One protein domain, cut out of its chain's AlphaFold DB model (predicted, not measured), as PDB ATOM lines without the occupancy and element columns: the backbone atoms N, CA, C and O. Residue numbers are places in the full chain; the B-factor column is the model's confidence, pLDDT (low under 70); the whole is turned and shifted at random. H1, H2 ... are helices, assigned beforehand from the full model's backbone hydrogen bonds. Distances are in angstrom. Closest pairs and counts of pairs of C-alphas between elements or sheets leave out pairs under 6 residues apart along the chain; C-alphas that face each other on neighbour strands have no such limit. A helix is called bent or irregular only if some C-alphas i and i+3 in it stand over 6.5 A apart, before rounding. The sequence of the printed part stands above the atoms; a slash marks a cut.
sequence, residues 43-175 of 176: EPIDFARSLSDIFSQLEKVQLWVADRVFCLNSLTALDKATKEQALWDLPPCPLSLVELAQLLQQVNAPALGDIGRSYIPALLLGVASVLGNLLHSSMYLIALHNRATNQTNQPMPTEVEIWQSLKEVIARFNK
ATOM      1  N   GLU A  43      88.956 140.683 118.666       54.19
ATOM      2  CA  GLU A  43      89.401 140.458 120.052       54.19
ATOM      3  C   GLU A  43      90.888 140.780 120.319       54.19
ATOM      4  O   GLU A  43      91.172 141.427 121.331       54.19
ATOM      5  N   PRO A  44      91.859 140.416 119.454       62.81
ATOM      6  CA  PRO A  44      93.273 140.713 119.712       62.81
ATOM      7  C   PRO A  44      93.605 142.206 119.597       62.81
ATOM      8  O   PRO A  44      94.455 142.715 120.327       62.81
ATOM      9  N   ILE A  45      92.923 142.915 118.693       66.38
ATOM     10  CA  ILE A  45      93.105 144.355 118.476       66.38
ATOM     11  C   ILE A  45      92.505 145.135 119.646       66.38
ATOM     12  O   ILE A  45      93.150 146.038 120.179       66.38
ATOM     13  N   ASP A  46      91.304 144.766 120.087       62.47
ATOM     14  CA  ASP A  46      90.660 145.403 121.235       62.47
ATOM     15  C   ASP A  46      91.417 145.107 122.539       62.47
ATOM     16  O   ASP A  46      91.551 145.986 123.393       62.47
ATOM     17  N   PHE A  47      92.019 143.920 122.660       65.19
ATOM     18  CA  PHE A  47      92.934 143.599 123.753       65.19
ATOM     19  C   PHE A  47      94.204 144.465 123.731       65.19
ATOM     20  O   PHE A  47      94.586 145.018 124.763       65.19
ATOM     21  N   ALA A  48      94.840 144.642 122.567       68.62
ATOM     22  CA  ALA A  48      96.020 145.496 122.432       68.62
ATOM     23  C   ALA A  48      95.709 146.975 122.724       68.62
ATOM     24  O   ALA A  48      96.495 147.642 123.399       68.62
ATOM     25  N   ARG A  49      94.548 147.476 122.278       72.06
ATOM     26  CA  ARG A  49      94.065 148.827 122.618       72.06
ATOM     27  C   ARG A  49      93.850 148.979 124.119       72.06
ATOM     28  O   ARG A  49      94.386 149.908 124.706       72.06
ATOM     29  N   SER A  50      93.158 148.025 124.740       71.81
ATOM     30  CA  SER A  50      92.928 148.010 126.188       71.81
ATOM     31  C   SER A  50      94.243 148.030 126.976       71.81
ATOM     32  O   SER A  50      94.409 148.835 127.889       71.81
ATOM     33  N   LEU A  51      95.231 147.217 126.583       75.62
ATOM     34  CA  LEU A  51      96.556 147.246 127.204       75.62
ATOM     35  C   LEU A  51      97.271 148.586 127.000       75.62
ATOM     36  O   LEU A  51      97.869 149.099 127.944       75.62
ATOM     37  N   SER A  52      97.208 149.157 125.797       78.06
ATOM     38  CA  SER A  52      97.795 150.467 125.502       78.06
ATOM     39  C   SER A  52      97.182 151.567 126.370       78.06
ATOM     40  O   SER A  52      97.910 152.397 126.913       78.06
ATOM     41  N   ASP A  53      95.861 151.554 126.544       81.31
ATOM     42  CA  ASP A  53      95.155 152.513 127.392       81.31
ATOM     43  C   ASP A  53      95.564 152.354 128.860       81.31
ATOM     44  O   ASP A  53      95.883 153.344 129.521       81.31
ATOM     45  N   ILE A  54      95.641 151.115 129.357       78.81
ATOM     46  CA  ILE A  54      96.107 150.818 130.718       78.81
ATOM     47  C   ILE A  54      97.521 151.369 130.920       78.81
ATOM     48  O   ILE A  54      97.747 152.140 131.852       78.81
ATOM     49  N   PHE A  55      98.467 151.035 130.039       82.50
ATOM     50  CA  PHE A  55      99.847 151.505 130.162       82.50
ATOM     51  C   PHE A  55      99.969 153.025 130.041       82.50
ATOM     52  O   PHE A  55     100.727 153.618 130.805       82.50
ATOM     53  N   SER A  56      99.182 153.668 129.176       85.56
ATOM     54  CA  SER A  56      99.146 155.130 129.080       85.56
ATOM     55  C   SER A  56      98.717 155.777 130.401       85.56
ATOM     56  O   SER A  56      99.309 156.761 130.842       85.56
ATOM     57  N   GLN A  57      97.710 155.219 131.080       85.75
ATOM     58  CA  GLN A  57      97.279 155.738 132.379       85.75
ATOM     59  C   GLN A  57      98.303 155.447 133.486       85.75
ATOM     60  O   GLN A  57      98.549 156.305 134.335       85.75
ATOM     61  N   LEU A  58      98.939 154.271 133.467       86.94
ATOM     62  CA  LEU A  58     100.014 153.929 134.404       86.94
ATOM     63  C   LEU A  58     101.222 154.863 134.258       86.94
ATOM     64  O   LEU A  58     101.769 155.318 135.264       86.94
ATOM     65  N   GLU A  59     101.599 155.199 133.024       88.00
ATOM     66  CA  GLU A  59     102.685 156.132 132.724       88.00
ATOM     67  C   GLU A  59     102.394 157.531 133.277       88.00
ATOM     68  O   GLU A  59     103.257 158.117 133.931       88.00
ATOM     69  N   LYS A  60     101.164 158.042 133.127       90.38
ATOM     70  CA  LYS A  60     100.767 159.335 133.721       90.38
ATOM     71  C   LYS A  60     100.969 159.362 135.232       90.38
ATOM     72  O   LYS A  60     101.471 160.351 135.764       90.38
ATOM     73  N   VAL A  61     100.586 158.291 135.931       89.25
ATOM     74  CA  VAL A  61     100.782 158.198 137.386       89.25
ATOM     75  C   VAL A  61     102.269 158.144 137.711       89.25
ATOM     76  O   VAL A  61     102.715 158.830 138.625       89.25
ATOM     77  N   GLN A  62     103.056 157.373 136.963       88.06
ATOM     78  CA  GLN A  62     104.489 157.238 137.210       88.06
ATOM     79  C   GLN A  62     105.252 158.552 136.981       88.06
ATOM     80  O   GLN A  62     106.087 158.917 137.811       88.06
ATOM     81  N   LEU A  63     104.926 159.287 135.914       90.75
ATOM     82  CA  LEU A  63     105.457 160.628 135.650       90.75
ATOM     83  C   LEU A  63     105.079 161.597 136.770       90.75
ATOM     84  O   LEU A  63     105.951 162.253 137.330       90.75
ATOM     85  N   TRP A  64     103.808 161.598 137.182       93.06
ATOM     86  CA  TRP A  64     103.360 162.404 138.315       93.06
ATOM     87  C   TRP A  64     104.140 162.088 139.600       93.06
ATOM     88  O   TRP A  64     104.549 163.007 140.305       93.06
ATOM     89  N   VAL A  65     104.403 160.811 139.909       89.50
ATOM     90  CA  VAL A  65     105.223 160.435 141.075       89.50
ATOM     91  C   VAL A  65     106.647 160.978 140.953       89.50
ATOM     92  O   VAL A  65     107.170 161.518 141.930       89.50
ATOM     93  N   ALA A  66     107.272 160.852 139.780       87.69
ATOM     94  CA  ALA A  66     108.626 161.341 139.543       87.69
ATOM     95  C   ALA A  66     108.721 162.866 139.724       87.69
ATOM     96  O   ALA A  66     109.588 163.342 140.464       87.69
ATOM     97  N   ASP A  67     107.778 163.614 139.148       87.88
ATOM     98  CA  ASP A  67     107.678 165.068 139.307       87.88
ATOM     99  C   ASP A  67     107.486 165.448 140.776       87.88
ATOM    100  O   ASP A  67     108.125 166.366 141.294       87.88
ATOM    101  N   ARG A  68     106.655 164.692 141.499       85.88
ATOM    102  CA  ARG A  68     106.416 164.930 142.922       85.88
ATOM    103  C   ARG A  68     107.678 164.729 143.754       85.88
ATOM    104  O   ARG A  68     107.948 165.535 144.640       85.88
ATOM    105  N   VAL A  69     108.468 163.692 143.471       85.88
ATOM    106  CA  VAL A  69     109.767 163.464 144.126       85.88
ATOM    107  C   VAL A  69     110.728 164.618 143.834       85.88
ATOM    108  O   VAL A  69     111.385 165.111 144.750       85.88
ATOM    109  N   PHE A  70     110.776 165.092 142.589       84.88
ATOM    110  CA  PHE A  70     111.600 166.239 142.208       84.88
ATOM    111  C   PHE A  70     111.202 167.520 142.963       84.88
ATOM    112  O   PHE A  70     112.060 168.194 143.545       84.88
ATOM    113  N   CYS A  71     109.903 167.818 143.034       82.31
ATOM    114  CA  CYS A  71     109.382 168.941 143.809       82.31
ATOM    115  C   CYS A  71     109.732 168.796 145.294       82.31
ATOM    116  O   CYS A  71     110.310 169.708 145.875       82.31
ATOM    117  N   LEU A  72     109.478 167.633 145.904       83.81
ATOM    118  CA  LEU A  72     109.789 167.381 147.316       83.81
ATOM    119  C   LEU A  72     111.277 167.564 147.636       83.81
ATOM    120  O   LEU A  72     111.607 168.148 148.669       83.81
ATOM    121  N   ASN A  73     112.166 167.116 146.748       85.19
ATOM    122  CA  ASN A  73     113.607 167.313 146.889       85.19
ATOM    123  C   ASN A  73     113.980 168.801 146.849       85.19
ATOM    124  O   ASN A  73     114.802 169.246 147.649       85.19
ATOM    125  N   SER A  74     113.324 169.583 145.991       83.06
ATOM    126  CA  SER A  74     113.523 171.035 145.891       83.06
ATOM    127  C   SER A  74     113.075 171.786 147.154       83.06
ATOM    128  O   SER A  74     113.614 172.843 147.472       83.06
ATOM    129  N   LEU A  75     112.143 171.216 147.927       83.81
ATOM    130  CA  LEU A  75     111.651 171.784 149.189       83.81
ATOM    131  C   LEU A  75     112.507 171.413 150.416       83.81
ATOM    132  O   LEU A  75     112.216 171.860 151.525       83.81
ATOM    133  N   THR A  76     113.541 170.579 150.270       83.19
ATOM    134  CA  THR A  76     114.334 170.086 151.417       83.19
ATOM    135  C   THR A  76     115.139 171.172 152.126       83.19
ATOM    136  O   THR A  76     115.356 171.060 153.330       83.19
ATOM    137  N   ALA A  77     115.545 172.219 151.405       84.31
ATOM    138  CA  ALA A  77     116.354 173.319 151.926       84.31
ATOM    139  C   ALA A  77     115.531 174.506 152.468       84.31
ATOM    140  O   ALA A  77     116.114 175.482 152.938       84.31
ATOM    141  N   LEU A  78     114.197 174.446 152.382       85.12
ATOM    142  CA  LEU A  78     113.309 175.525 152.818       85.12
ATOM    143  C   LEU A  78     112.993 175.437 154.314       85.12
ATOM    144  O   LEU A  78     113.050 174.369 154.928       85.12
ATOM    145  N   ASP A  79     112.625 176.577 154.898       88.81
ATOM    146  CA  ASP A  79     112.106 176.625 156.260       88.81
ATOM    147  C   ASP A  79     110.776 175.859 156.382       88.81
ATOM    148  O   ASP A  79     110.049 175.642 155.409       88.81
ATOM    149  N   LYS A  80     110.459 175.433 157.610       81.19
ATOM    150  CA  LYS A  80     109.311 174.565 157.901       81.19
ATOM    151  C   LYS A  80     107.980 175.146 157.404       81.19
ATOM    152  O   LYS A  80     107.205 174.404 156.813       81.19
ATOM    153  N   ALA A  81     107.739 176.440 157.616       78.75
ATOM    154  CA  ALA A  81     106.469 177.071 157.265       78.75
ATOM    155  C   ALA A  81     106.291 177.153 155.741       78.75
ATOM    156  O   ALA A  81     105.243 176.792 155.210       78.75
ATOM    157  N   THR A  82     107.346 177.550 155.025       80.56
ATOM    158  CA  THR A  82     107.327 177.632 153.559       80.56
ATOM    159  C   THR A  82     107.216 176.253 152.914       80.56
ATOM    160  O   THR A  82     106.508 176.077 151.922       80.56
ATOM    161  N   LYS A  83     107.874 175.244 153.496       80.44
ATOM    162  CA  LYS A  83     107.749 173.850 153.065       80.44
ATOM    163  C   LYS A  83     106.323 173.335 153.238       80.44
ATOM    164  O   LYS A  83     105.798 172.731 152.310       80.44
ATOM    165  N   GLU A  84     105.707 173.568 154.394       74.62
ATOM    166  CA  GLU A  84     104.318 173.171 154.656       74.62
ATOM    167  C   GLU A  84     103.368 173.802 153.638       74.62
ATOM    168  O   GLU A  84     102.555 173.087 153.063       74.62
ATOM    169  N   GLN A  85     103.530 175.091 153.324       75.19
ATOM    170  CA  GLN A  85     102.729 175.759 152.299       75.19
ATOM    171  C   GLN A  85     102.930 175.147 150.902       75.19
ATOM    172  O   GLN A  85     101.963 174.777 150.246       75.19
ATOM    173  N   ALA A  86     104.179 174.959 150.473       78.44
ATOM    174  CA  ALA A  86     104.489 174.427 149.147       78.44
ATOM    175  C   ALA A  86     104.057 172.962 148.948       78.44
ATOM    176  O   ALA A  86     103.828 172.534 147.818       78.44
ATOM    177  N   LEU A  87     103.928 172.179 150.028       75.25
ATOM    178  CA  LEU A  87     103.373 170.823 149.965       75.25
ATOM    179  C   LEU A  87     101.897 170.817 149.541       75.25
ATOM    180  O   LEU A  87     101.460 169.844 148.922       75.25
ATOM    181  N   TRP A  88     101.154 171.887 149.841       70.56
ATOM    182  CA  TRP A  88      99.756 172.050 149.428       70.56
ATOM    183  C   TRP A  88      99.610 172.433 147.961       70.56
ATOM    184  O   TRP A  88      98.644 172.026 147.320       70.56
ATOM    185  N   ASP A  89     100.587 173.159 147.425       75.06
ATOM    186  CA  ASP A  89     100.589 173.608 146.031       75.06
ATOM    187  C   ASP A  89     101.059 172.514 145.055       75.06
ATOM    188  O   ASP A  89     101.123 172.733 143.842       75.06
ATOM    189  N   LEU A  90     101.389 171.318 145.560       79.00
ATOM    190  CA  LEU A  90     101.766 170.192 144.714       79.00
ATOM    191  C   LEU A  90     100.596 169.771 143.813       79.00
ATOM    192  O   LEU A  90      99.459 169.653 144.282       79.00
ATOM    193  N   PRO A  91     100.870 169.451 142.534       81.75
ATOM    194  CA  PRO A  91      99.826 169.036 141.615       81.75
ATOM    195  C   PRO A  91      99.140 167.760 142.132       81.75
ATOM    196  O   PRO A  91      99.824 166.805 142.535       81.75
ATOM    197  N   PRO A  92      97.795 167.713 142.129       84.50
ATOM    198  CA  PRO A  92      97.066 166.520 142.527       84.50
ATOM    199  C   PRO A  92      97.356 165.368 141.560       84.50
ATOM    200  O   PRO A  92      97.803 165.579 140.432       84.50
ATOM    201  N   CYS A  93      97.084 164.140 142.006       88.44
ATOM    202  CA  CYS A  93      97.144 162.975 141.130       88.44
ATOM    203  C   CYS A  93      96.272 163.223 139.882       88.44
ATOM    204  O   CYS A  93      95.123 163.644 140.042       88.44
ATOM    205  N   PRO A  94      96.779 162.967 138.660       88.25
ATOM    206  CA  PRO A  94      96.055 163.264 137.423       88.25
ATOM    207  C   PRO A  94      94.859 162.335 137.173       88.25
ATOM    208  O   PRO A  94      94.120 162.554 136.219       88.25
ATOM    209  N   LEU A  95      94.678 161.304 138.004       87.69
ATOM    210  CA  LEU A  95      93.596 160.331 137.902       87.69
ATOM    211  C   LEU A  95      92.637 160.440 139.087       87.69
ATOM    212  O   LEU A  95      93.040 160.675 140.230       87.69
ATOM    213  N   SER A  96      91.359 160.202 138.814       86.00
ATOM    214  CA  SER A  96      90.319 160.087 139.830       86.00
ATOM    215  C   SER A  96      90.479 158.817 140.673       86.00
ATOM    216  O   SER A  96      91.125 157.844 140.280       86.00
ATOM    217  N   LEU A  97      89.827 158.787 141.842       80.88
ATOM    218  CA  LEU A  97      89.832 157.605 142.713       80.88
ATOM    219  C   LEU A  97      89.257 156.359 142.016       80.88
ATOM    220  O   LEU A  97      89.723 155.250 142.267       80.88
ATOM    221  N   VAL A  98      88.267 156.541 141.135       82.50
ATOM    222  CA  VAL A  98      87.640 155.448 140.378       82.50
ATOM    223  C   VAL A  98      88.626 154.862 139.369       82.50
ATOM    224  O   VAL A  98      88.801 153.647 139.336       82.50
ATOM    225  N   GLU A  99      89.316 155.712 138.606       83.31
ATOM    226  CA  GLU A  99      90.334 155.280 137.639       83.31
ATOM    227  C   GLU A  99      91.501 154.573 138.340       83.31
ATOM    228  O   GLU A  99      91.936 153.510 137.905       83.31
ATOM    229  N   LEU A 100      91.962 155.098 139.480       81.31
ATOM    230  CA  LEU A 100      93.017 154.468 140.277       81.31
ATOM    231  C   LEU A 100      92.598 153.094 140.819       81.31
ATOM    232  O   LEU A 100      93.394 152.156 140.802       81.31
ATOM    233  N   ALA A 101      91.354 152.956 141.283       80.31
ATOM    234  CA  ALA A 101      90.824 151.680 141.757       80.31
ATOM    235  C   ALA A 101      90.704 150.652 140.620       80.31
ATOM    236  O   ALA A 101      91.060 149.488 140.808       80.31
ATOM    237  N   GLN A 102      90.254 151.081 139.438       82.38
ATOM    238  CA  GLN A 102      90.190 150.234 138.244       82.38
ATOM    239  C   GLN A 102      91.586 149.779 137.809       82.38
ATOM    240  O   GLN A 102      91.795 148.584 137.599       82.38
ATOM    241  N   LEU A 103      92.564 150.688 137.769       83.12
ATOM    242  CA  LEU A 103      93.948 150.343 137.449       83.12
ATOM    243  C   LEU A 103      94.539 149.368 138.469       83.12
ATOM    244  O   LEU A 103      95.165 148.396 138.067       83.12
ATOM    245  N   LEU A 104      94.291 149.551 139.771       82.31
ATOM    246  CA  LEU A 104      94.735 148.613 140.812       82.31
ATOM    247  C   LEU A 104      94.156 147.201 140.634       82.31
ATOM    248  O   LEU A 104      94.828 146.214 140.939       82.31
ATOM    249  N   GLN A 105      92.925 147.080 140.137       79.81
ATOM    250  CA  GLN A 105      92.341 145.781 139.795       79.81
ATOM    251  C   GLN A 105      92.993 145.195 138.538       79.81
ATOM    252  O   GLN A 105      93.328 144.011 138.511       79.81
ATOM    253  N   GLN A 106      93.222 146.027 137.522       78.44
ATOM    254  CA  GLN A 106      93.778 145.616 136.235       78.44
ATOM    255  C   GLN A 106      95.250 145.205 136.331       78.44
ATOM    256  O   GLN A 106      95.616 144.181 135.769       78.44
ATOM    257  N   VAL A 107      96.091 145.909 137.095       79.50
ATOM    258  CA  VAL A 107      97.523 145.565 137.246       79.50
ATOM    259  C   VAL A 107      97.777 144.247 137.975       79.50
ATOM    260  O   VAL A 107      98.877 143.707 137.903       79.50
ATOM    261  N   ASN A 108      96.764 143.717 138.662       70.38
ATOM    262  CA  ASN A 108      96.803 142.386 139.261       70.38
ATOM    263  C   ASN A 108      96.378 141.278 138.281       70.38
ATOM    264  O   ASN A 108      96.420 140.100 138.644       70.38
ATOM    265  N   ALA A 109      95.972 141.621 137.053       71.31
ATOM    266  CA  ALA A 109      95.586 140.645 136.048       71.31
ATOM    267  C   ALA A 109      96.789 139.775 135.631       71.31
ATOM    268  O   ALA A 109      97.878 140.309 135.395       71.31
ATOM    269  N   PRO A 110      96.602 138.452 135.446       65.38
ATOM    270  CA  PRO A 110      97.681 137.544 135.046       65.38
ATOM    271  C   PRO A 110      98.404 137.971 133.764       65.38
ATOM    272  O   PRO A 110      99.601 137.745 133.635       65.38
ATOM    273  N   ALA A 111      97.687 138.626 132.845       66.44
ATOM    274  CA  ALA A 111      98.214 139.095 131.567       66.44
ATOM    275  C   ALA A 111      99.313 140.167 131.692       66.44
ATOM    276  O   ALA A 111     100.135 140.295 130.793       66.44
ATOM    277  N   LEU A 112      99.332 140.931 132.790       64.44
ATOM    278  CA  LEU A 112     100.328 141.981 133.042       64.44
ATOM    279  C   LEU A 112     101.504 141.491 133.899       64.44
ATOM    280  O   LEU A 112     102.520 142.184 133.996       64.44
ATOM    281  N   GLY A 113     101.378 140.307 134.507       72.44
ATOM    282  CA  GLY A 113     102.440 139.652 135.265       72.44
ATOM    283  C   GLY A 113     103.114 140.563 136.297       72.44
ATOM    284  O   GLY A 113     102.473 141.357 136.989       72.44
ATOM    285  N   ASP A 114     104.437 140.453 136.400       74.56
ATOM    286  CA  ASP A 114     105.226 141.252 137.343       74.56
ATOM    287  C   ASP A 114     105.396 142.716 136.902       74.56
ATOM    288  O   ASP A 114     105.632 143.586 137.745       74.56
ATOM    289  N   ILE A 115     105.200 143.016 135.612       74.31
ATOM    290  CA  ILE A 115     105.239 144.389 135.092       74.31
ATOM    291  C   ILE A 115     104.098 145.196 135.713       74.31
ATOM    292  O   ILE A 115     104.359 146.250 136.286       74.31
ATOM    293  N   GLY A 116     102.863 144.683 135.703       72.38
ATOM    294  CA  GLY A 116     101.725 145.348 136.349       72.38
ATOM    295  C   GLY A 116     101.969 145.594 137.841       72.38
ATOM    296  O   GLY A 116     101.766 146.701 138.344       72.38
ATOM    297  N   ARG A 117     102.518 144.597 138.544       76.56
ATOM    298  CA  ARG A 117     102.821 144.705 139.980       76.56
ATOM    299  C   ARG A 117     103.825 145.804 140.315       76.56
ATOM    300  O   ARG A 117     103.730 146.391 141.392       76.56
ATOM    301  N   SER A 118     104.745 146.121 139.405       83.88
ATOM    302  CA  SER A 118     105.725 147.194 139.613       83.88
ATOM    303  C   SER A 118     105.090 148.589 139.747       83.88
ATOM    304  O   SER A 118     105.666 149.461 140.397       83.88
ATOM    305  N   TYR A 119     103.869 148.781 139.228       84.31
ATOM    306  CA  TYR A 119     103.130 150.046 139.302       84.31
ATOM    307  C   TYR A 119     102.273 150.195 140.565       84.31
ATOM    308  O   TYR A 119     101.817 151.302 140.865       84.31
ATOM    309  N   ILE A 120     102.066 149.120 141.338       85.50
ATOM    310  CA  ILE A 120     101.229 149.140 142.550       85.50
ATOM    311  C   ILE A 120     101.648 150.258 143.524       85.50
ATOM    312  O   ILE A 120     100.765 150.994 143.967       85.50
ATOM    313  N   PRO A 121     102.943 150.467 143.846       87.81
ATOM    314  CA  PRO A 121     103.340 151.537 144.763       87.81
ATOM    315  C   PRO A 121     102.945 152.936 144.273       87.81
ATOM    316  O   PRO A 121     102.474 153.754 145.063       87.81
ATOM    317  N   ALA A 122     103.092 153.205 142.971       87.81
ATOM    318  CA  ALA A 122     102.736 154.494 142.379       87.81
ATOM    319  C   ALA A 122     101.217 154.725 142.412       87.81
ATOM    320  O   ALA A 122     100.759 155.803 142.794       87.81
ATOM    321  N   LEU A 123     100.431 153.689 142.106       87.25
ATOM    322  CA  LEU A 123      98.971 153.734 142.192       87.25
ATOM    323  C   LEU A 123      98.483 153.966 143.627       87.25
ATOM    324  O   LEU A 123      97.616 154.810 143.851       87.25
ATOM    325  N   LEU A 124      99.064 153.275 144.613       88.25
ATOM    326  CA  LEU A 124      98.731 153.474 146.028       88.25
ATOM    327  C   LEU A 124      99.073 154.891 146.506       88.25
ATOM    328  O   LEU A 124      98.301 155.481 147.264       88.25
ATOM    329  N   LEU A 125     100.184 155.465 146.035       88.62
ATOM    330  CA  LEU A 125     100.527 156.859 146.314       88.62
ATOM    331  C   LEU A 125      99.498 157.829 145.712       88.62
ATOM    332  O   LEU A 125      99.112 158.798 146.369       88.62
ATOM    333  N   GLY A 126      99.018 157.548 144.496       87.00
ATOM    334  CA  GLY A 126      97.922 158.285 143.866       87.00
ATOM    335  C   GLY A 126      96.643 158.242 144.705       87.00
ATOM    336  O   GLY A 126      96.080 159.290 145.020       87.00
ATOM    337  N   VAL A 127      96.231 157.048 145.148       86.06
ATOM    338  CA  VAL A 127      95.046 156.858 146.008       86.06
ATOM    339  C   VAL A 127      95.183 157.641 147.312       86.06
ATOM    340  O   VAL A 127      94.281 158.394 147.678       86.06
ATOM    341  N   ALA A 128      96.324 157.512 147.991       85.38
ATOM    342  CA  ALA A 128      96.593 158.233 149.230       85.38
ATOM    343  C   ALA A 128      96.545 159.756 149.029       85.38
ATOM    344  O   ALA A 128      96.001 160.467 149.870       85.38
ATOM    345  N   SER A 129      97.057 160.256 147.899       85.56
ATOM    346  CA  SER A 129      97.003 161.682 147.568       85.56
ATOM    347  C   SER A 129      95.571 162.180 147.383       85.56
ATOM    348  O   SER A 129      95.222 163.227 147.921       85.56
ATOM    349  N   VAL A 130      94.735 161.446 146.643       81.88
ATOM    350  CA  VAL A 130      93.336 161.839 146.405       81.88
ATOM    351  C   VAL A 130      92.537 161.816 147.710       81.88
ATOM    352  O   VAL A 130      91.827 162.774 148.014       81.88
ATOM    353  N   LEU A 131      92.694 160.764 148.519       84.56
ATOM    354  CA  LEU A 131      92.021 160.649 149.815       84.56
ATOM    355  C   LEU A 131      92.486 161.721 150.807       84.56
ATOM    356  O   LEU A 131      91.655 162.311 151.497       84.56
ATOM    357  N   GLY A 132      93.788 162.007 150.854       80.81
ATOM    358  CA  GLY A 132      94.343 163.069 151.693       80.81
ATOM    359  C   GLY A 132      93.775 164.442 151.333       80.81
ATOM    360  O   GLY A 132      93.303 165.163 152.212       80.81
ATOM    361  N   ASN A 133      93.724 164.770 150.038       78.12
ATOM    362  CA  ASN A 133      93.160 166.033 149.555       78.12
ATOM    363  C   ASN A 133      91.657 166.150 149.848       78.12
ATOM    364  O   ASN A 133      91.181 167.224 150.232       78.12
ATOM    365  N   LEU A 134      90.904 165.054 149.705       80.00
ATOM    366  CA  LEU A 134      89.476 165.012 150.027       80.00
ATOM    367  C   LEU A 134      89.230 165.224 151.522       80.00
ATOM    368  O   LEU A 134      88.369 166.021 151.896       80.00
ATOM    369  N   LEU A 135      89.993 164.534 152.372       80.75
ATOM    370  CA  LEU A 135      89.913 164.680 153.821       80.75
ATOM    371  C   LEU A 135      90.207 166.125 154.225       80.75
ATOM    372  O   LEU A 135      89.400 166.739 154.919       80.75
ATOM    373  N   HIS A 136      91.310 166.688 153.734       73.75
ATOM    374  CA  HIS A 136      91.685 168.067 154.017       73.75
ATOM    375  C   HIS A 136      90.588 169.056 153.595       73.75
ATOM    376  O   HIS A 136      90.135 169.865 154.405       73.75
ATOM    377  N   SER A 137      90.094 168.941 152.359       71.56
ATOM    378  CA  SER A 137      89.026 169.807 151.841       71.56
ATOM    379  C   SER A 137      87.745 169.688 152.670       71.56
ATOM    380  O   SER A 137      87.111 170.693 152.981       71.56
ATOM    381  N   SER A 138      87.387 168.471 153.087       72.19
ATOM    382  CA  SER A 138      86.213 168.220 153.929       72.19
ATOM    383  C   SER A 138      86.355 168.878 155.300       72.19
ATOM    384  O   SER A 138      85.432 169.543 155.766       72.19
ATOM    385  N   MET A 139      87.521 168.752 155.933       72.94
ATOM    386  CA  MET A 139      87.792 169.384 157.226       72.94
ATOM    387  C   MET A 139      87.781 170.908 157.133       72.94
ATOM    388  O   MET A 139      87.190 171.571 157.987       72.94
ATOM    389  N   TYR A 140      88.370 171.460 156.070       72.12
ATOM    390  CA  TYR A 140      88.343 172.892 155.796       72.12
ATOM    391  C   TYR A 140      86.906 173.407 155.627       72.12
ATOM    392  O   TYR A 140      86.528 174.400 156.251       72.12
ATOM    393  N   LEU A 141      86.078 172.701 154.848       68.81
ATOM    394  CA  LEU A 141      84.671 173.049 154.634       68.81
ATOM    395  C   LEU A 141      83.842 172.963 155.919       68.81
ATOM    396  O   LEU A 141      83.048 173.865 156.178       68.81
ATOM    397  N   ILE A 142      84.036 171.926 156.738       72.69
ATOM    398  CA  ILE A 142      83.358 171.790 158.038       72.69
ATOM    399  C   ILE A 142      83.708 172.976 158.941       72.69
ATOM    400  O   ILE A 142      82.821 173.612 159.510       72.69
ATOM    401  N   ALA A 143      84.992 173.317 159.047       68.44
ATOM    402  CA  ALA A 143      85.429 174.428 159.880       68.44
ATOM    403  C   ALA A 143      84.909 175.784 159.364       68.44
ATOM    404  O   ALA A 143      84.485 176.630 160.154       68.44
ATOM    405  N   LEU A 144      84.870 175.979 158.041       72.69
ATOM    406  CA  LEU A 144      84.302 177.174 157.419       72.69
ATOM    407  C   LEU A 144      82.788 177.275 157.655       72.69
ATOM    408  O   LEU A 144      82.293 178.345 158.007       72.69
ATOM    409  N   HIS A 145      82.062 176.162 157.534       73.50
ATOM    410  CA  HIS A 145      80.631 176.090 157.820       73.50
ATOM    411  C   HIS A 145      80.318 176.427 159.284       73.50
ATOM    412  O   HIS A 145      79.436 177.243 159.547       73.50
ATOM    413  N   ASN A 146      81.073 175.869 160.234       70.62
ATOM    414  CA  ASN A 146      80.893 176.119 161.670       70.62
ATOM    415  C   ASN A 146      81.103 177.592 162.053       70.62
ATOM    416  O   ASN A 146      80.438 178.107 162.954       70.62
ATOM    417  N   ARG A 147      82.011 178.281 161.353       71.00
ATOM    418  CA  ARG A 147      82.208 179.729 161.500       71.00
ATOM    419  C   ARG A 147      81.068 180.523 160.878       71.00
ATOM    420  O   ARG A 147      80.542 181.425 161.517       71.00
ATOM    421  N   ALA A 148      80.662 180.176 159.657       74.69
ATOM    422  CA  ALA A 148      79.583 180.869 158.954       74.69
ATOM    423  C   ALA A 148      78.237 180.785 159.699       74.69
ATOM    424  O   ALA A 148      77.423 181.701 159.611       74.69
ATOM    425  N   THR A 149      78.008 179.708 160.455       79.25
ATOM    426  CA  THR A 149      76.787 179.495 161.246       79.25
ATOM    427  C   THR A 149      76.889 179.985 162.695       79.25
ATOM    428  O   THR A 149      75.949 179.779 163.461       79.25
ATOM    429  N   ASN A 150      77.997 180.635 163.089       71.88
ATOM    430  CA  ASN A 150      78.295 181.051 164.472       71.88
ATOM    431  C   ASN A 150      78.170 179.915 165.508       71.88
ATOM    432  O   ASN A 150      78.006 180.170 166.701       71.88
ATOM    433  N   GLN A 151      78.245 178.655 165.072       63.47
ATOM    434  CA  GLN A 151      78.166 177.498 165.965       63.47
ATOM    435  C   GLN A 151      79.434 177.359 166.813       63.47
ATOM    436  O   GLN A 151      79.393 176.764 167.889       63.47
ATOM    437  N   THR A 152      80.560 177.929 166.364       62.25
ATOM    438  CA  THR A 152      81.817 177.929 167.118       62.25
ATOM    439  C   THR A 152      82.588 179.236 166.922       62.25
ATOM    440  O   THR A 152      82.815 179.646 165.786       62.25
ATOM    441  N   ASN A 153      83.101 179.819 168.012       62.09
ATOM    442  CA  ASN A 153      84.121 180.882 167.977       62.09
ATOM    443  C   ASN A 153      85.553 180.322 168.043       62.09
ATOM    444  O   ASN A 153      86.512 181.075 168.214       62.09
ATOM    445  N   GLN A 154      85.704 178.996 167.989       62.38
ATOM    446  CA  GLN A 154      87.004 178.363 168.148       62.38
ATOM    447  C   GLN A 154      87.886 178.589 166.908       62.38
ATOM    448  O   GLN A 154      87.388 178.658 165.774       62.38
ATOM    449  N   PRO A 155      89.207 178.746 167.109       63.62
ATOM    450  CA  PRO A 155      90.155 178.834 166.010       63.62
ATOM    451  C   PRO A 155      90.123 177.555 165.160       63.62
ATOM    452  O   PRO A 155      89.631 176.513 165.584       63.62
ATOM    453  N   MET A 156      90.614 177.662 163.923       64.38
ATOM    454  CA  MET A 156      90.700 176.525 163.005       64.38
ATOM    455  C   MET A 156      91.580 175.456 163.671       64.38
ATOM    456  O   MET A 156      92.641 175.834 164.177       64.38
ATOM    457  N   PRO A 157      91.180 174.173 163.691       65.81
ATOM    458  CA  PRO A 157      92.023 173.135 164.261       65.81
ATOM    459  C   PRO A 157      93.359 173.087 163.519       65.81
ATOM    460  O   PRO A 157      93.416 173.163 162.290       65.81
ATOM    461  N   THR A 158      94.436 172.990 164.286       65.81
ATOM    462  CA  THR A 158      95.798 172.849 163.775       65.81
ATOM    463  C   THR A 158      96.005 171.455 163.187       65.81
ATOM    464  O   THR A 158      95.348 170.491 163.581       65.81
ATOM    465  N   GLU A 159      96.962 171.308 162.271       55.88
ATOM    466  CA  GLU A 159      97.278 170.022 161.629       55.88
ATOM    467  C   GLU A 159      97.555 168.897 162.648       55.88
ATOM    468  O   GLU A 159      97.161 167.747 162.454       55.88
ATOM    469  N   VAL A 160      98.164 169.244 163.786       68.88
ATOM    470  CA  VAL A 160      98.437 168.307 164.883       68.88
ATOM    471  C   VAL A 160      97.142 167.796 165.518       68.88
ATOM    472  O   VAL A 160      97.009 166.592 165.739       68.88
ATOM    473  N   GLU A 161      96.184 168.683 165.789       68.56
ATOM    474  CA  GLU A 161      94.884 168.336 166.383       68.56
ATOM    475  C   GLU A 161      94.044 167.489 165.424       68.56
ATOM    476  O   GLU A 161      93.414 166.507 165.829       68.56
ATOM    477  N   ILE A 162      94.103 167.822 164.133       64.00
ATOM    478  CA  ILE A 162      93.500 167.039 163.056       64.00
ATOM    479  C   ILE A 162      94.084 165.623 163.037       64.00
ATOM    480  O   ILE A 162      93.339 164.643 163.070       64.00
ATOM    481  N   TRP A 163      95.412 165.496 163.031       65.25
ATOM    482  CA  TRP A 163      96.086 164.202 162.955       65.25
ATOM    483  C   TRP A 163      95.875 163.343 164.204       65.25
ATOM    484  O   TRP A 163      95.715 162.126 164.093       65.25
ATOM    485  N   GLN A 164      95.839 163.951 165.392       67.31
ATOM    486  CA  GLN A 164      95.496 163.246 166.629       67.31
ATOM    487  C   GLN A 164      94.058 162.725 166.593       67.31
ATOM    488  O   GLN A 164      93.842 161.539 166.836       67.31
ATOM    489  N   SER A 165      93.105 163.566 166.190       67.19
ATOM    490  CA  SER A 165      91.702 163.163 166.047       67.19
ATOM    491  C   SER A 165      91.550 162.022 165.040       67.19
ATOM    492  O   SER A 165      90.848 161.043 165.294       67.19
ATOM    493  N   LEU A 166      92.266 162.093 163.914       60.19
ATOM    494  CA  LEU A 166      92.253 161.046 162.896       60.19
ATOM    495  C   LEU A 166      92.827 159.725 163.426       60.19
ATOM    496  O   LEU A 166      92.236 158.667 163.220       60.19
ATOM    497  N   LYS A 167      93.955 159.778 164.146       67.06
ATOM    498  CA  LYS A 167      94.561 158.603 164.790       67.06
ATOM    499  C   LYS A 167      93.616 157.950 165.785       67.06
ATOM    500  O   LYS A 167      93.525 156.725 165.809       67.06
ATOM    501  N   GLU A 168      92.910 158.743 166.586       72.31
ATOM    502  CA  GLU A 168      91.914 158.226 167.523       72.31
ATOM    503  C   GLU A 168      90.761 157.527 166.801       72.31
ATOM    504  O   GLU A 168      90.362 156.433 167.203       72.31
ATOM    505  N   VAL A 169      90.255 158.113 165.714       67.81
ATOM    506  CA  VAL A 169      89.199 157.505 164.895       67.81
ATOM    507  C   VAL A 169      89.678 156.194 164.267       67.81
ATOM    508  O   VAL A 169      89.010 155.172 164.416       67.81
ATOM    509  N   ILE A 170      90.859 156.177 163.642       62.25
ATOM    510  CA  ILE A 170      91.449 154.966 163.045       62.25
ATOM    511  C   ILE A 170      91.655 153.879 164.109       62.25
ATOM    512  O   ILE A 170      91.331 152.714 163.883       62.25
ATOM    513  N   ALA A 171      92.150 154.247 165.294       71.94
ATOM    514  CA  ALA A 171      92.346 153.312 166.396       71.94
ATOM    515  C   ALA A 171      91.028 152.720 166.921       71.94
ATOM    516  O   ALA A 171      91.024 151.576 167.370       71.94
ATOM    517  N   ARG A 172      89.918 153.471 166.869       69.62
ATOM    518  CA  ARG A 172      88.580 152.957 167.205       69.62
ATOM    519  C   ARG A 172      88.077 151.971 166.152       69.62
ATOM    520  O   ARG A 172      87.583 150.917 166.532       69.62
ATOM    521  N   PHE A 173      88.251 152.272 164.866       61.31
ATOM    522  CA  PHE A 173      87.839 151.376 163.778       61.31
ATOM    523  C   PHE A 173      88.653 150.078 163.723       61.31
ATOM    524  O   PHE A 173      88.079 149.023 163.509       61.31
ATOM    525  N   ASN A 174      89.963 150.125 163.982       55.38
ATOM    526  CA  ASN A 174      90.821 148.931 163.967       55.38
ATOM    527  C   ASN A 174      90.669 148.023 165.202       55.38
ATOM    528  O   ASN A 174      91.260 146.947 165.247       55.38
ATOM    529  N   LYS A 175      89.945 148.471 166.234       50.28
ATOM    530  CA  LYS A 175      89.625 147.671 167.428       50.28
ATOM    531  C   LYS A 175      88.215 147.070 167.380       50.28
ATOM    532  O   LYS A 175      87.822 146.436 168.358       50.28
TER     533      LYS A 175
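AT A GLANCE: This is residues 43 to 175 of the 176 residues of an uncharacterized protein of Aggregatibacter sp. 2125159857 (UniProt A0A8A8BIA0). A loose, open fork of two long helices: the first part of H5 crosses the middle of H1 steeply, and from there the rest of H1 and the rest of H5 spread apart. H3 packs side by side with the beginning of H5, in the opposite direction, while H2 folds back beside the end of H1; residues 43 to 50 of H1 and residues 163 to 175, mostly H6, stick out. The printed part has 133 residues with six named helices, H1 to H6 in order along the chain, and no named strand; the class is all helix. The whole is loose, with a radius of gyration of the C-alphas of 19.3 A, and elongated, spanning 63 by 38 by 30 A.

IN THESE COORDINATES: H1, residues 43 to 74, begins at C-alpha 43 (89.401, 140.458, 120.052) and is 46.7 A long from first to last C-alpha. H2 is residues 80 to 88, 13.0 A, and H3 is residues 97 to 106, 14.2 A. H4, residues 110 to 118, 13.4 A, is irregular: C-alphas 111 and 114 are 9.3 A apart. H5, residues 120 to 148, 41.8 A, begins at C-alpha 120 (101.229, 149.140, 142.550). H6, residues 159 to 173, 21.0 A, ends at C-alpha 173 (87.839, 151.376, 163.778).

HOW THE PARTS SIT: H1 touches H5 with residues 58 to 65 alone, meeting residues 122 to 126 of H5; the closest C-alphas, those of Gln 62 and Ala 122, are 6.1 A apart. Their lines stand at a steep tilt of 63 degrees, the same way. H3 touches residues 120 to 130 of H5, closest at the C-alphas of Leu 97 and Val 127, 6.2 A, at a shallow tilt of 19 degrees, opposite ways. H1 and H3 only just touch, with 3 pairs of C-alphas within 8 A; the closest are those of Ile 54 and Leu 103, 7.1 A. The helix packing is mostly crossed, but only just: 1 of these 3 pairs is at a shallow tilt. H2 is close to H1 but not clearly touching, the C-alphas of Leu 72 and Leu 87 being 7.7 A apart. H4 and H1 are near each other, and H4 and H5 meet only through their link. H5 and H6 are only just apart, their closest C-alphas 8.5 A from each other. Every O i to N i+4 pair is within hydrogen-bond range in H1, H3, H5 and H6, against 4 of 5 in H2 and 2 of 5 in H4, where 4 of 6 O i to N i+3 pairs are within range.

THE WHOLE: The C-alphas farthest apart, those of Pro 44 and Asn 153, are 63.5 A from each other. The printed part has no cut and no long link. Mean pLDDT of the printed part is 76.6; 34 residues are under 70, among them residues 43 to 48 and 151 to 167.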